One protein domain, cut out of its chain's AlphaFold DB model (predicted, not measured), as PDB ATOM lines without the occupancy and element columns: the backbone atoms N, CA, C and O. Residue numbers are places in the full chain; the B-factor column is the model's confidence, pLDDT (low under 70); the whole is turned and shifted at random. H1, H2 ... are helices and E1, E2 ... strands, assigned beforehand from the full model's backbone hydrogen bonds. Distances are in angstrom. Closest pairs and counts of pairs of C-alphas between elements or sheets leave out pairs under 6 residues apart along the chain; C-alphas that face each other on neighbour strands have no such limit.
ATOM      1  N   LEU A   5     -32.549  13.608 -26.747       85.69
ATOM      2  CA  LEU A   5     -31.968  12.259 -26.785       85.69
ATOM      3  C   LEU A   5     -31.173  11.902 -25.522       85.69
ATOM      4  O   LEU A   5     -31.175  10.751 -25.109       85.69
ATOM      5  N   LEU A   6     -30.525  12.878 -24.881       88.06
ATOM      6  CA  LEU A   6     -29.744  12.655 -23.657       88.06
ATOM      7  C   LEU A   6     -30.605  12.661 -22.384       88.06
ATOM      8  O   LEU A   6     -30.074  12.481 -21.294       88.06
ATOM      9  N   ARG A   7     -31.915  12.914 -22.500       92.25
ATOM     10  CA  ARG A   7     -32.867  12.853 -21.376       92.25
ATOM     11  C   ARG A   7     -33.586  11.510 -21.291       92.25
ATOM     12  O   ARG A   7     -34.331  11.285 -20.343       92.25
ATOM     13  N   ILE A   8     -33.404  10.661 -22.299       93.12
ATOM     14  CA  ILE A   8     -33.973   9.321 -22.344       93.12
ATOM     15  C   ILE A   8     -33.224   8.443 -21.318       93.12
ATOM     16  O   ILE A   8     -32.005   8.589 -21.193       93.12
ATOM     17  N   PRO A   9     -33.916   7.547 -20.587       94.62
ATOM     18  CA  PRO A   9     -33.278   6.527 -19.755       94.62
ATOM     19  C   PRO A   9     -32.193   5.746 -20.506       94.62
ATOM     20  O   PRO A   9     -32.330   5.464 -21.701       94.62
ATOM     21  N   ALA A  10     -31.115   5.389 -19.805       90.88
ATOM     22  CA  ALA A  10     -29.947   4.751 -20.411       90.88
ATOM     23  C   ALA A  10     -30.305   3.422 -21.095       90.88
ATOM     24  O   ALA A  10     -29.775   3.119 -22.159       90.88
ATOM     25  N   GLU A  11     -31.249   2.667 -20.540       94.31
ATOM     26  CA  GLU A  11     -31.728   1.383 -21.057       94.31
ATOM     27  C   GLU A  11     -32.340   1.530 -22.456       94.31
ATOM     28  O   GLU A  11     -32.016   0.772 -23.368       94.31
ATOM     29  N   LEU A  12     -33.175   2.554 -22.652       94.31
ATOM     30  CA  LEU A  12     -33.756   2.862 -23.960       94.31
ATOM     31  C   LEU A  12     -32.692   3.381 -24.933       94.31
ATOM     32  O   LEU A  12     -32.761   3.097 -26.125       94.31
ATOM     33  N   LEU A  13     -31.686   4.107 -24.437       91.81
ATOM     34  CA  LEU A  13     -30.564   4.551 -25.260       91.81
ATOM     35  C   LEU A  13     -29.748   3.363 -25.786       91.81
ATOM     36  O   LEU A  13     -29.380   3.354 -26.959       91.81
ATOM     37  N   PHE A  14     -29.496   2.356 -24.946       92.00
ATOM     38  CA  PHE A  14     -28.816   1.126 -25.350       92.00
ATOM     39  C   PHE A  14     -29.630   0.315 -26.357       92.00
ATOM     40  O   PHE A  14     -29.042  -0.197 -27.303       92.00
ATOM     41  N   LEU A  15     -30.958   0.250 -26.205       94.25
ATOM     42  CA  LEU A  15     -31.836  -0.387 -27.194       94.25
ATOM     43  C   LEU A  15     -31.759   0.316 -28.554       94.25
ATOM     44  O   LEU A  15     -31.539  -0.339 -29.565       94.25
ATOM     45  N   ILE A  16     -31.826   1.653 -28.578       92.81
ATOM     46  CA  ILE A  16     -31.659   2.425 -29.820       92.81
ATOM     47  C   ILE A  16     -30.289   2.147 -30.447       92.81
ATOM     48  O   ILE A  16     -30.200   1.941 -31.649       92.81
ATOM     49  N   ILE A  17     -29.218   2.141 -29.650       92.69
ATOM     50  CA  ILE A  17     -27.858   1.859 -30.134       92.69
ATOM     51  C   ILE A  17     -27.758   0.436 -30.704       92.69
ATOM     52  O   ILE A  17     -27.098   0.252 -31.721       92.69
ATOM     53  N   ALA A  18     -28.404  -0.553 -30.083       91.44
ATOM     54  CA  ALA A  18     -28.378  -1.942 -30.536       91.44
ATOM     55  C   ALA A  18     -29.084  -2.155 -31.886       91.44
ATOM     56  O   ALA A  18     -28.658  -3.011 -32.655       91.44
ATOM     57  N   ASP A  19     -30.109  -1.352 -32.185       93.19
ATOM     58  CA  ASP A  19     -30.892  -1.450 -33.423       93.19
ATOM     59  C   ASP A  19     -30.334  -0.601 -34.582       93.19
ATOM     60  O   ASP A  19     -30.857  -0.643 -35.699       93.19
ATOM     61  N   LEU A  20     -29.289   0.202 -34.349       91.25
ATOM     62  CA  LEU A  20     -28.691   1.038 -35.388       91.25
ATOM     63  C   LEU A  20     -27.702   0.256 -36.258       91.25
ATOM     64  O   LEU A  20     -26.849  -0.487 -35.775       91.25
ATOM     65  N   ASP A  21     -27.765   0.511 -37.562       88.81
ATOM     66  CA  ASP A  21     -26.807   0.007 -38.538       88.81
ATOM     67  C   ASP A  21     -25.432   0.697 -38.414       88.81
ATOM     68  O   ASP A  21     -25.243   1.679 -37.686       88.81
ATOM     69  N   PHE A  22     -24.434   0.185 -39.143       86.19
ATOM     70  CA  PHE A  22     -23.078   0.739 -39.129       86.19
ATOM     71  C   PHE A  22     -23.035   2.262 -39.403       86.19
ATOM     72  O   PHE A  22     -22.390   2.989 -38.630       86.19
ATOM     73  N   PRO A  23     -23.702   2.791 -40.455       86.50
ATOM     74  CA  PRO A  23     -23.755   4.230 -40.697       86.50
ATOM     75  C   PRO A  23     -24.396   5.013 -39.550       86.50
ATOM     76  O   PRO A  23     -23.851   6.042 -39.138       86.50
ATOM     77  N   GLY A  24     -25.522   4.528 -39.018       88.50
ATOM     78  CA  GLY A  24     -26.243   5.139 -37.909       88.50
ATOM     79  C   GLY A  24     -25.389   5.222 -36.649       88.50
ATOM     80  O   GLY A  24     -25.256   6.299 -36.062       88.50
ATOM     81  N   LEU A  25     -24.720   4.128 -36.287       90.62
ATOM     82  CA  LEU A  25     -23.805   4.074 -35.146       90.62
ATOM     83  C   LEU A  25     -22.597   4.987 -35.319       90.62
ATOM     84  O   LEU A  25     -22.234   5.723 -34.398       90.62
ATOM     85  N   THR A  26     -21.987   4.981 -36.506       87.44
ATOM     86  CA  THR A  26     -20.834   5.835 -36.812       87.44
ATOM     87  C   THR A  26     -21.208   7.312 -36.714       87.44
ATOM     88  O   THR A  26     -20.472   8.103 -36.117       87.44
ATOM     89  N   HIS A  27     -22.379   7.691 -37.234       88.38
ATOM     90  CA  HIS A  27     -22.897   9.047 -37.098       88.38
ATOM     91  C   HIS A  27     -23.195   9.407 -35.650       88.38
ATOM     92  O   HIS A  27     -22.720  10.444 -35.183       88.38
ATOM     93  N   LEU A  28     -23.940   8.560 -34.937       90.81
ATOM     94  CA  LEU A  28     -24.345   8.812 -33.559       90.81
ATOM     95  C   LEU A  28     -23.119   9.022 -32.666       90.81
ATOM     96  O   LEU A  28     -23.043  10.025 -31.953       90.81
ATOM     97  N   ARG A  29     -22.105   8.160 -32.803       90.81
ATOM     98  CA  ARG A  29     -20.808   8.279 -32.125       90.81
ATOM     99  C   ARG A  29     -20.114   9.613 -32.421       90.81
ATOM    100  O   ARG A  29     -19.535  10.210 -31.519       90.81
ATOM    101  N   ALA A  30     -20.159  10.084 -33.667       87.06
ATOM    102  CA  ALA A  30     -19.514  11.331 -34.078       87.06
ATOM    103  C   ALA A  30     -20.259  12.598 -33.614       87.06
ATOM    104  O   ALA A  30     -19.669  13.678 -33.619       87.06
ATOM    105  N   THR A  31     -21.532  12.498 -33.212       90.00
ATOM    106  CA  THR A  31     -22.331  13.681 -32.844       90.00
ATOM    107  C   THR A  31     -21.934  14.310 -31.507       90.00
ATOM    108  O   THR A  31     -21.945  15.535 -31.389       90.00
ATOM    109  N   CYS A  32     -21.603  13.515 -30.480       90.12
ATOM    110  CA  CYS A  32     -21.263  14.045 -29.160       90.12
ATOM    111  C   CYS A  32     -20.333  13.123 -28.360       90.12
ATOM    112  O   CYS A  32     -20.270  11.913 -28.577       90.12
ATOM    113  N   ARG A  33     -19.630  13.703 -27.375       89.75
ATOM    114  CA  ARG A  33     -18.686  12.968 -26.514       89.75
ATOM    115  C   ARG A  33     -19.358  11.856 -25.703       89.75
ATOM    116  O   ARG A  33     -18.738  10.824 -25.497       89.75
ATOM    117  N   THR A  34     -20.613  12.046 -25.291       90.38
ATOM    118  CA  THR A  34     -21.380  11.043 -24.535       90.38
ATOM    119  C   THR A  34     -21.621   9.782 -25.363       90.38
ATOM    120  O   THR A  34     -21.363   8.677 -24.897       90.38
ATOM    121  N   PHE A  35     -22.037   9.922 -26.625       90.88
ATOM    122  CA  PHE A  35     -22.178   8.769 -27.514       90.88
ATOM    123  C   PHE A  35     -20.830   8.147 -27.858       90.88
ATOM    124  O   PHE A  35     -20.729   6.927 -27.906       90.88
ATOM    125  N   ALA A  36     -19.778   8.951 -28.019       89.88
ATOM    126  CA  ALA A  36     -18.430   8.429 -28.217       89.88
ATOM    127  C   ALA A  36     -17.903   7.607 -27.024       89.88
ATOM    128  O   ALA A  36     -17.090   6.712 -27.242       89.88
ATOM    129  N   SER A  37     -18.347   7.897 -25.792       89.94
ATOM    130  CA  SER A  37     -18.001   7.103 -24.604       89.94
ATOM    131  C   SER A  37     -18.867   5.857 -24.422       89.94
ATOM    132  O   SER A  37     -18.378   4.870 -23.887       89.94
ATOM    133  N   ILE A  38     -20.136   5.900 -24.840       89.94
ATOM    134  CA  ILE A  38     -21.077   4.777 -24.678       89.94
ATOM    135  C   ILE A  38     -20.907   3.753 -25.801       89.94
ATOM    136  O   ILE A  38     -20.933   2.553 -25.554       89.94
ATOM    137  N   ILE A  39     -20.733   4.224 -27.034       88.56
ATOM    138  CA  ILE A  39     -20.522   3.373 -28.199       88.56
ATOM    139  C   ILE A  39     -19.021   3.060 -28.230       88.56
ATOM    140  O   ILE A  39     -18.230   3.959 -28.542       88.56
ATOM    141  N   PRO A  40     -18.577   1.831 -27.909       80.88
ATOM    142  CA  PRO A  40     -17.159   1.486 -27.955       80.88
ATOM    143  C   PRO A  40     -16.633   1.644 -29.386       80.88
ATOM    144  O   PRO A  40     -17.432   1.617 -30.326       80.88
ATOM    145  N   PRO A  41     -15.326   1.897 -29.601       74.12
ATOM    146  CA  PRO A  41     -14.736   1.788 -30.932       74.12
ATOM    147  C   PRO A  41     -14.968   0.354 -31.401       74.12
ATOM    148  O   PRO A  41     -14.279  -0.563 -30.971       74.12
ATOM    149  N   GLN A  42     -16.022   0.164 -32.186       66.94
ATOM    150  CA  GLN A  42     -16.422  -1.150 -32.655       66.94
ATOM    151  C   GLN A  42     -15.312  -1.625 -33.596       66.94
ATOM    152  O   GLN A  42     -14.981  -0.939 -34.573       66.94
ATOM    153  N   TYR A  43     -14.722  -2.775 -33.284       65.50
ATOM    154  CA  TYR A  43     -14.049  -3.576 -34.295       65.50
ATOM    155  C   TYR A  43     -15.170  -4.153 -35.145       65.50
ATOM    156  O   TYR A  43     -15.865  -5.079 -34.735       65.50
ATOM    157  N   TRP A  44     -15.444  -3.487 -36.258       77.69
ATOM    158  CA  TRP A  44     -16.448  -3.952 -37.193       77.69
ATOM    159  C   TRP A  44     -15.869  -5.105 -37.987       77.69
ATOM    160  O   TRP A  44     -14.766  -4.984 -38.520       77.69
ATOM    161  N   ASP A  45     -16.637  -6.185 -38.085       87.12
ATOM    162  CA  ASP A  45     -16.329  -7.243 -39.030       87.12
ATOM    163  C   ASP A  45     -16.216  -6.640 -40.437       87.12
ATOM    164  O   ASP A  45     -17.005  -5.774 -40.841       87.12
ATOM    165  N   HIS A  46     -15.207  -7.086 -41.176       89.00
ATOM    166  CA  HIS A  46     -14.955  -6.635 -42.528       89.00
ATOM    167  C   HIS A  46     -16.184  -6.845 -43.422       89.00
ATOM    168  O   HIS A  46     -16.457  -6.000 -44.272       89.00
ATOM    169  N   GLU A  47     -16.960  -7.915 -43.219       90.56
ATOM    170  CA  GLU A  47     -18.195  -8.156 -43.980       90.56
ATOM    171  C   GLU A  47     -19.224  -7.032 -43.800       90.56
ATOM    172  O   GLU A  47     -19.814  -6.560 -44.776       90.56
ATOM    173  N   VAL A  48     -19.379  -6.530 -42.572       90.62
ATOM    174  CA  VAL A  48     -20.289  -5.417 -42.269       90.62
ATOM    175  C   VAL A  48     -19.811  -4.148 -42.971       90.62
ATOM    176  O   VAL A  48     -20.600  -3.472 -43.635       90.62
ATOM    177  N   LEU A  49     -18.514  -3.847 -42.890       92.06
ATOM    178  CA  LEU A  49     -17.923  -2.688 -43.567       92.06
ATOM    179  C   LEU A  49     -18.064  -2.783 -45.091       92.06
ATOM    180  O   LEU A  49     -18.480  -1.821 -45.734       92.06
ATOM    181  N   ALA A  50     -17.791  -3.957 -45.656       93.06
ATOM    182  CA  ALA A  50     -17.927  -4.224 -47.079       93.06
ATOM    183  C   ALA A  50     -19.373  -4.047 -47.559       93.06
ATOM    184  O   ALA A  50     -19.583  -3.491 -48.631       93.06
ATOM    185  N   SER A  51     -20.368  -4.447 -46.762       91.88
ATOM    186  CA  SER A  51     -21.780  -4.190 -47.079       91.88
ATOM    187  C   SER A  51     -22.152  -2.701 -46.997       91.88
ATOM    188  O   SER A  51     -23.043  -2.236 -47.705       91.88
ATOM    189  N   ALA A  52     -21.443  -1.932 -46.164       91.62
ATOM    190  CA  ALA A  52     -21.658  -0.501 -45.999       91.62
ATOM    191  C   ALA A  52     -21.007   0.354 -47.100       91.62
ATOM    192  O   ALA A  52     -21.326   1.542 -47.183       91.62
ATOM    193  N   ASP A  53     -20.134  -0.200 -47.949       92.94
ATOM    194  CA  ASP A  53     -19.479   0.538 -49.045       92.94
ATOM    195  C   ASP A  53     -20.474   1.183 -50.011       92.94
ATOM    196  O   ASP A  53     -20.273   2.323 -50.429       92.94
ATOM    197  N   ASP A  54     -21.566   0.480 -50.310       91.00
ATOM    198  CA  ASP A  54     -22.609   0.949 -51.228       91.00
ATOM    199  C   ASP A  54     -23.697   1.768 -50.517       91.00
ATOM    200  O   ASP A  54     -24.646   2.255 -51.137       91.00
ATOM    201  N   SER A  55     -23.575   1.958 -49.200       91.88
ATOM    202  CA  SER A  55     -24.520   2.780 -48.451       91.88
ATOM    203  C   SER A  55     -24.466   4.238 -48.923       91.88
ATOM    204  O   SER A  55     -23.403   4.799 -49.209       91.88
ATOM    205  N   LEU A  56     -25.620   4.914 -48.901       91.94
ATOM    206  CA  LEU A  56     -25.703   6.357 -49.172       91.94
ATOM    207  C   LEU A  56     -24.738   7.163 -48.292       91.94
ATOM    208  O   LEU A  56     -24.238   8.213 -48.698       91.94
ATOM    209  N   TRP A  57     -24.459   6.664 -47.087       89.25
ATOM    210  CA  TRP A  57     -23.501   7.256 -46.172       89.25
ATOM    211  C   TRP A  57     -22.074   7.226 -46.711       89.25
ATOM    212  O   TRP A  57     -21.413   8.270 -46.734       89.25
ATOM    213  N   ALA A  58     -21.603   6.055 -47.137       92.75
ATOM    214  CA  ALA A  58     -20.245   5.867 -47.627       92.75
ATOM    215  C   ALA A  58     -20.003   6.681 -48.899       92.75
ATOM    216  O   ALA A  58     -19.010   7.408 -48.980       92.75
ATOM    217  N   VAL A  59     -20.974   6.678 -49.819       93.69
ATOM    218  CA  VAL A  59     -20.949   7.497 -51.038       93.69
ATOM    219  C   VAL A  59     -20.889   8.988 -50.696       93.69
ATOM    220  O   VAL A  59     -20.001   9.698 -51.170       93.69
ATOM    221  N   LYS A  60     -21.771   9.472 -49.808       94.50
ATOM    222  CA  LYS A  60     -21.819  10.890 -49.405       94.50
ATOM    223  C   LYS A  60     -20.522  11.364 -48.744       94.50
ATOM    224  O   LYS A  60     -20.111  12.503 -48.956       94.50
ATOM    225  N   HIS A  61     -19.886  10.515 -47.940       91.94
ATOM    226  CA  HIS A  61     -18.642  10.846 -47.238       91.94
ATOM    227  C   HIS A  61     -17.382  10.429 -48.005       91.94
ATOM    228  O   HIS A  61     -16.276  10.582 -47.477       91.94
ATOM    229  N   ASN A  62     -17.538   9.921 -49.231       95.50
ATOM    230  CA  ASN A  62     -16.460   9.424 -50.075       95.50
ATOM    231  C   ASN A  62     -15.549   8.441 -49.314       95.50
ATOM    232  O   ASN A  62     -14.337   8.650 -49.195       95.50
ATOM    233  N   ARG A  63     -16.155   7.414 -48.713       94.88
ATOM    234  CA  ARG A  63     -15.495   6.370 -47.920       94.88
ATOM    235  C   ARG A  63     -15.558   5.034 -48.651       94.88
ATOM    236  O   ARG A  63     -16.552   4.747 -49.298       94.88
ATOM    237  N   LEU A  64     -14.503   4.241 -48.515       96.12
ATOM    238  CA  LEU A  64     -14.385   2.891 -49.061       96.12
ATOM    239  C   LEU A  64     -13.731   1.978 -48.022       96.12
ATOM    240  O   LEU A  64     -12.849   2.416 -47.276       96.12
ATOM    241  N   THR A  65     -14.122   0.716 -47.994       95.56
ATOM    242  CA  THR A  65     -13.584  -0.300 -47.093       95.56
ATOM    243  C   THR A  65     -12.236  -0.793 -47.597       95.56
ATOM    244  O   THR A  65     -12.006  -0.929 -48.803       95.56
ATOM    245  N   CYS A  66     -11.312  -0.998 -46.661       95.06
ATOM    246  CA  CYS A  66     -10.028  -1.628 -46.920       95.06
ATOM    247  C   CYS A  66      -9.990  -3.015 -46.273       95.06
ATOM    248  O   CYS A  66     -10.158  -3.115 -45.056       95.06
ATOM    249  N   ALA A  67      -9.686  -4.034 -47.076       92.69
ATOM    250  CA  ALA A  67      -9.622  -5.433 -46.666       92.69
ATOM    251  C   ALA A  67      -8.579  -5.713 -45.581       92.69
ATOM    252  O   ALA A  67      -8.792  -6.566 -44.731       92.69
ATOM    253  N   TRP A  68      -7.463  -4.981 -45.578       90.25
ATOM    254  CA  TRP A  68      -6.364  -5.236 -44.638       90.25
ATOM    255  C   TRP A  68      -6.404  -4.372 -43.394       90.25
ATOM    256  O   TRP A  68      -5.947  -4.789 -42.337       90.25
ATOM    257  N   CYS A  69      -6.921  -3.152 -43.512       88.19
ATOM    258  CA  CYS A  69      -6.963  -2.259 -42.368       88.19
ATOM    259  C   CYS A  69      -8.277  -2.412 -41.560       88.19
ATOM    260  O   CYS A  69      -8.432  -1.698 -40.570       88.19
ATOM    261  N   GLU A  70      -9.215  -3.264 -42.014       88.12
ATOM    262  CA  GLU A  70     -10.531  -3.557 -41.401       88.12
ATOM    263  C   GLU A  70     -11.303  -2.289 -41.002       88.12
ATOM    264  O   GLU A  70     -11.895  -2.165 -39.930       88.12
ATOM    265  N   ARG A  71     -11.218  -1.265 -41.858       90.12
ATOM    266  CA  ARG A  71     -11.766   0.077 -41.618       90.12
ATOM    267  C   ARG A  71     -12.209   0.708 -42.929       90.12
ATOM    268  O   ARG A  71     -11.556   0.540 -43.961       90.12
ATOM    269  N   MET A  72     -13.235   1.556 -42.862       92.31
ATOM    270  CA  MET A  72     -13.536   2.482 -43.954       92.31
ATOM    271  C   MET A  72     -12.540   3.644 -43.962       92.31
ATOM    272  O   MET A  72     -12.351   4.355 -42.971       92.31
ATOM    273  N   ARG A  73     -11.897   3.863 -45.104       93.88
ATOM    274  CA  ARG A  73     -10.905   4.915 -45.343       93.88
ATOM    275  C   ARG A  73     -11.469   5.912 -46.361       93.88
ATOM    276  O   ARG A  73     -12.359   5.568 -47.133       93.88
ATOM    277  N   PRO A  74     -11.021   7.180 -46.368       95.69
ATOM    278  CA  PRO A  74     -11.406   8.094 -47.438       95.69
ATOM    279  C   PRO A  74     -10.963   7.543 -48.799       95.69
ATOM    280  O   PRO A  74      -9.838   7.064 -48.924       95.69
ATOM    281  N   ALA A  75     -11.810   7.658 -49.823       96.50
ATOM    282  CA  ALA A  75     -11.544   7.147 -51.170       96.50
ATOM    283  C   ALA A  75     -10.297   7.777 -51.815       96.50
ATOM    284  O   ALA A  75      -9.731   7.229 -52.756       96.50
ATOM    285  N   THR A  76      -9.843   8.927 -51.305       96.19
ATOM    286  CA  THR A  76      -8.585   9.577 -51.699       96.19
ATOM    287  C   THR A  76      -7.337   8.798 -51.281       96.19
ATOM    288  O   THR A  76      -6.277   9.042 -51.845       96.19
ATOM    289  N   LEU A  77      -7.457   7.863 -50.333       96.31
ATOM    290  CA  LEU A  77      -6.402   6.915 -49.964       96.31
ATOM    291  C   LEU A  77      -6.450   5.630 -50.797       96.31
ATOM    292  O   LEU A  77      -5.779   4.664 -50.457       96.31
ATOM    293  N   PHE A  78      -7.238   5.585 -51.869       96.38
ATOM    294  CA  PHE A  78      -7.276   4.464 -52.800       96.38
ATOM    295  C   PHE A  78      -6.865   4.954 -54.181       96.38
ATOM    296  O   PHE A  78      -7.271   6.030 -54.627       96.38
ATOM    297  N   THR A  79      -6.069   4.149 -54.878       95.00
ATOM    298  CA  THR A  79      -5.764   4.405 -56.289       95.00
ATOM    299  C   THR A  79      -7.013   4.168 -57.136       95.00
ATOM    300  O   THR A  79      -7.913   3.427 -56.736       95.00
ATOM    301  N   ASP A  80      -7.082   4.748 -58.334       94.81
ATOM    302  CA  ASP A  80      -8.256   4.568 -59.200       94.81
ATOM    303  C   ASP A  80      -8.495   3.092 -59.563       94.81
ATOM    304  O   ASP A  80      -9.639   2.646 -59.620       94.81
ATOM    305  N   LYS A  81      -7.421   2.293 -59.669       93.00
ATOM    306  CA  LYS A  81      -7.504   0.832 -59.833       93.00
ATOM    307  C   LYS A  81      -8.119   0.122 -58.624       93.00
ATOM    308  O   LYS A  81      -8.729  -0.925 -58.792       93.00
ATOM    309  N   GLN A  82      -7.941   0.647 -57.413       94.56
ATOM    310  CA  GLN A  82      -8.521   0.067 -56.198       94.56
ATOM    311  C   GLN A  82      -9.988   0.468 -56.028       94.56
ATOM    312  O   GLN A  82     -10.794  -0.356 -55.612       94.56
ATOM    313  N   LYS A  83     -10.375   1.689 -56.418       94.69
ATOM    314  CA  LYS A  83     -11.776   2.144 -56.336       94.69
ATOM    315  C   LYS A  83     -12.742   1.254 -57.124       94.69
ATOM    316  O   LYS A  83     -13.861   1.045 -56.679       94.69
ATOM    317  N   ILE A  84     -12.295   0.696 -58.252       94.00
ATOM    318  CA  ILE A  84     -13.099  -0.216 -59.084       94.00
ATOM    319  C   ILE A  84     -13.123  -1.670 -58.581       94.00
ATOM    320  O   ILE A  84     -13.881  -2.478 -59.107       94.00
ATOM    321  N   ARG A  85     -12.285  -2.039 -57.601       91.94
ATOM    322  CA  ARG A  85     -12.248  -3.406 -57.049       91.94
ATOM    323  C   ARG A  85     -13.384  -3.654 -56.070       91.94
ATOM    324  O   ARG A  85     -13.914  -2.705 -55.503       91.94
ATOM    325  N   SER A  86     -13.707  -4.923 -55.829       93.81
ATOM    326  CA  SER A  86     -14.634  -5.326 -54.767       93.81
ATOM    327  C   SER A  86     -14.082  -4.965 -53.388       93.81
ATOM    328  O   SER A  86     -12.872  -5.056 -53.170       93.81
ATOM    329  N   ALA A  87     -14.958  -4.631 -52.437       93.31
ATOM    330  CA  ALA A  87     -14.571  -4.343 -51.053       93.31
ATOM    331  C   ALA A  87     -13.715  -5.467 -50.431       93.31
ATOM    332  O   ALA A  87     -12.727  -5.186 -49.761       93.31
ATOM    333  N   SER A  88     -14.010  -6.733 -50.760       91.44
ATOM    334  CA  SER A  88     -13.278  -7.925 -50.296       91.44
ATOM    335  C   SER A  88     -11.803  -8.003 -50.698       91.44
ATOM    336  O   SER A  88     -11.035  -8.709 -50.057       91.44
ATOM    337  N   SER A  89     -11.393  -7.311 -51.762       92.38
ATOM    338  CA  SER A  89     -10.019  -7.357 -52.287       92.38
ATOM    339  C   SER A  89      -9.372  -5.978 -52.387       92.38
ATOM    340  O   SER A  89      -8.266  -5.828 -52.924       92.38
ATOM    341  N   ARG A  90     -10.086  -4.949 -51.923       94.50
ATOM    342  CA  ARG A  90      -9.676  -3.563 -52.058       94.50
ATOM    343  C   ARG A  90      -8.733  -3.187 -50.933       94.50
ATOM    344  O   ARG A  90      -9.005  -3.422 -49.760       94.50
ATOM    345  N   ALA A  91      -7.666  -2.499 -51.302       95.00
ATOM    346  CA  ALA A  91      -6.678  -2.015 -50.365       95.00
ATOM    347  C   ALA A  91      -6.415  -0.523 -50.516       95.00
ATOM    348  O   ALA A  91      -6.336  -0.005 -51.635       95.00
ATOM    349  N   CYS A  92      -6.250   0.168 -49.389       95.81
ATOM    350  CA  CYS A  92      -5.782   1.546 -49.399       95.81
ATOM    351  C   CYS A  92      -4.273   1.600 -49.671       95.81
ATOM    352  O   CYS A  92      -3.567   0.608 -49.514       95.81
ATOM    353  N   ILE A  93      -3.788   2.773 -50.071       94.06
ATOM    354  CA  ILE A  93      -2.386   3.028 -50.415       94.06
ATOM    355  C   ILE A  93      -1.471   2.615 -49.259       94.06
ATOM    356  O   ILE A  93      -0.537   1.863 -49.492       94.06
ATOM    357  N   ASP A  94      -1.803   3.007 -48.027       90.50
ATOM    358  CA  ASP A  94      -1.006   2.675 -46.838       90.50
ATOM    359  C   ASP A  94      -0.808   1.160 -46.667       90.50
ATOM    360  O   ASP A  94       0.298   0.707 -46.409       90.50
ATOM    361  N   CYS A  95      -1.870   0.368 -46.862       92.00
ATOM    362  CA  CYS A  95      -1.820  -1.086 -46.714       92.00
ATOM    363  C   CYS A  95      -1.254  -1.784 -47.993       92.00
ATOM    364  O   CYS A  95      -0.987  -2.979 -47.957       92.00
ATOM    365  N   LEU A  96      -1.053  -1.071 -49.118       88.06
ATOM    366  CA  LEU A  96      -0.364  -1.572 -50.329       88.06
ATOM    367  C   LEU A  96       1.152  -1.347 -50.307       88.06
ATOM    368  O   LEU A  96       1.862  -1.931 -51.128       88.06
TER     369      LEU A  96
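This is residues 5 to 96 of the 242 residues of the protein "F-box domain-containing protein" of Aplosporella prunicola CBS 121167 (UniProt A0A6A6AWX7). A rod-shaped model has three helices, H1 to H3, toward one end, and toward the other a small two-strand hairpin, E1 and E2, with H4 packed on it and short helices H5, H6 and H7 around that half. H2 and H4 join the halves. The 92 printed residues hold H1, H2, H3, H4, H5, E1, E2, H6 and H7 in that order, mostly helix, with an antiparallel sheet E1 - E2. The whole is only just loose, close to compact, with a radius of gyration of the C-alphas of 14.8 A and spans of 48 by 21 by 20 A.

H1, residues 10 to 19, begins at C-alpha 10 (-29.947, 4.751, -20.411) and is 14.4 A long. H2, residues 22 to 31, is also 14.4 A long. H3 is residues 33 to 38, H4 46 to 52 and H5 56 to 60. E1 is residues 63 to 66 and E2 71 to 74. H6 is residues 80 to 83; H7, 93 to 96, ends at C-alpha 96 (-0.364, -1.572, -50.329).

H1 and H2 are close but not clearly touching, C-alphas 17 and 25 being closest at 6.8 A. H2 and H3 touch only at the corner, closest at C-alphas 29 and 36, 4.6 A. H2 and H4 touch, about perpendicular at 82 degrees, closest at C-alphas 22 and 52, 7.1 A. The closest C-alphas of H4 and E1, 50 and 65, are 5.9 A apart. In the hairpin E1 and E2, N 64 and O 73 are within hydrogen-bond range at 2.9 A. Every O i to N i+4 pair is within range in H1 to H5; H6 and H7 are too short for one.

The C-alphas farthest apart, of Pro 9 and Lys 81, are 48.0 A apart. The printed part has no cut and no long link. Residues 42 to 43 have pLDDT under 70.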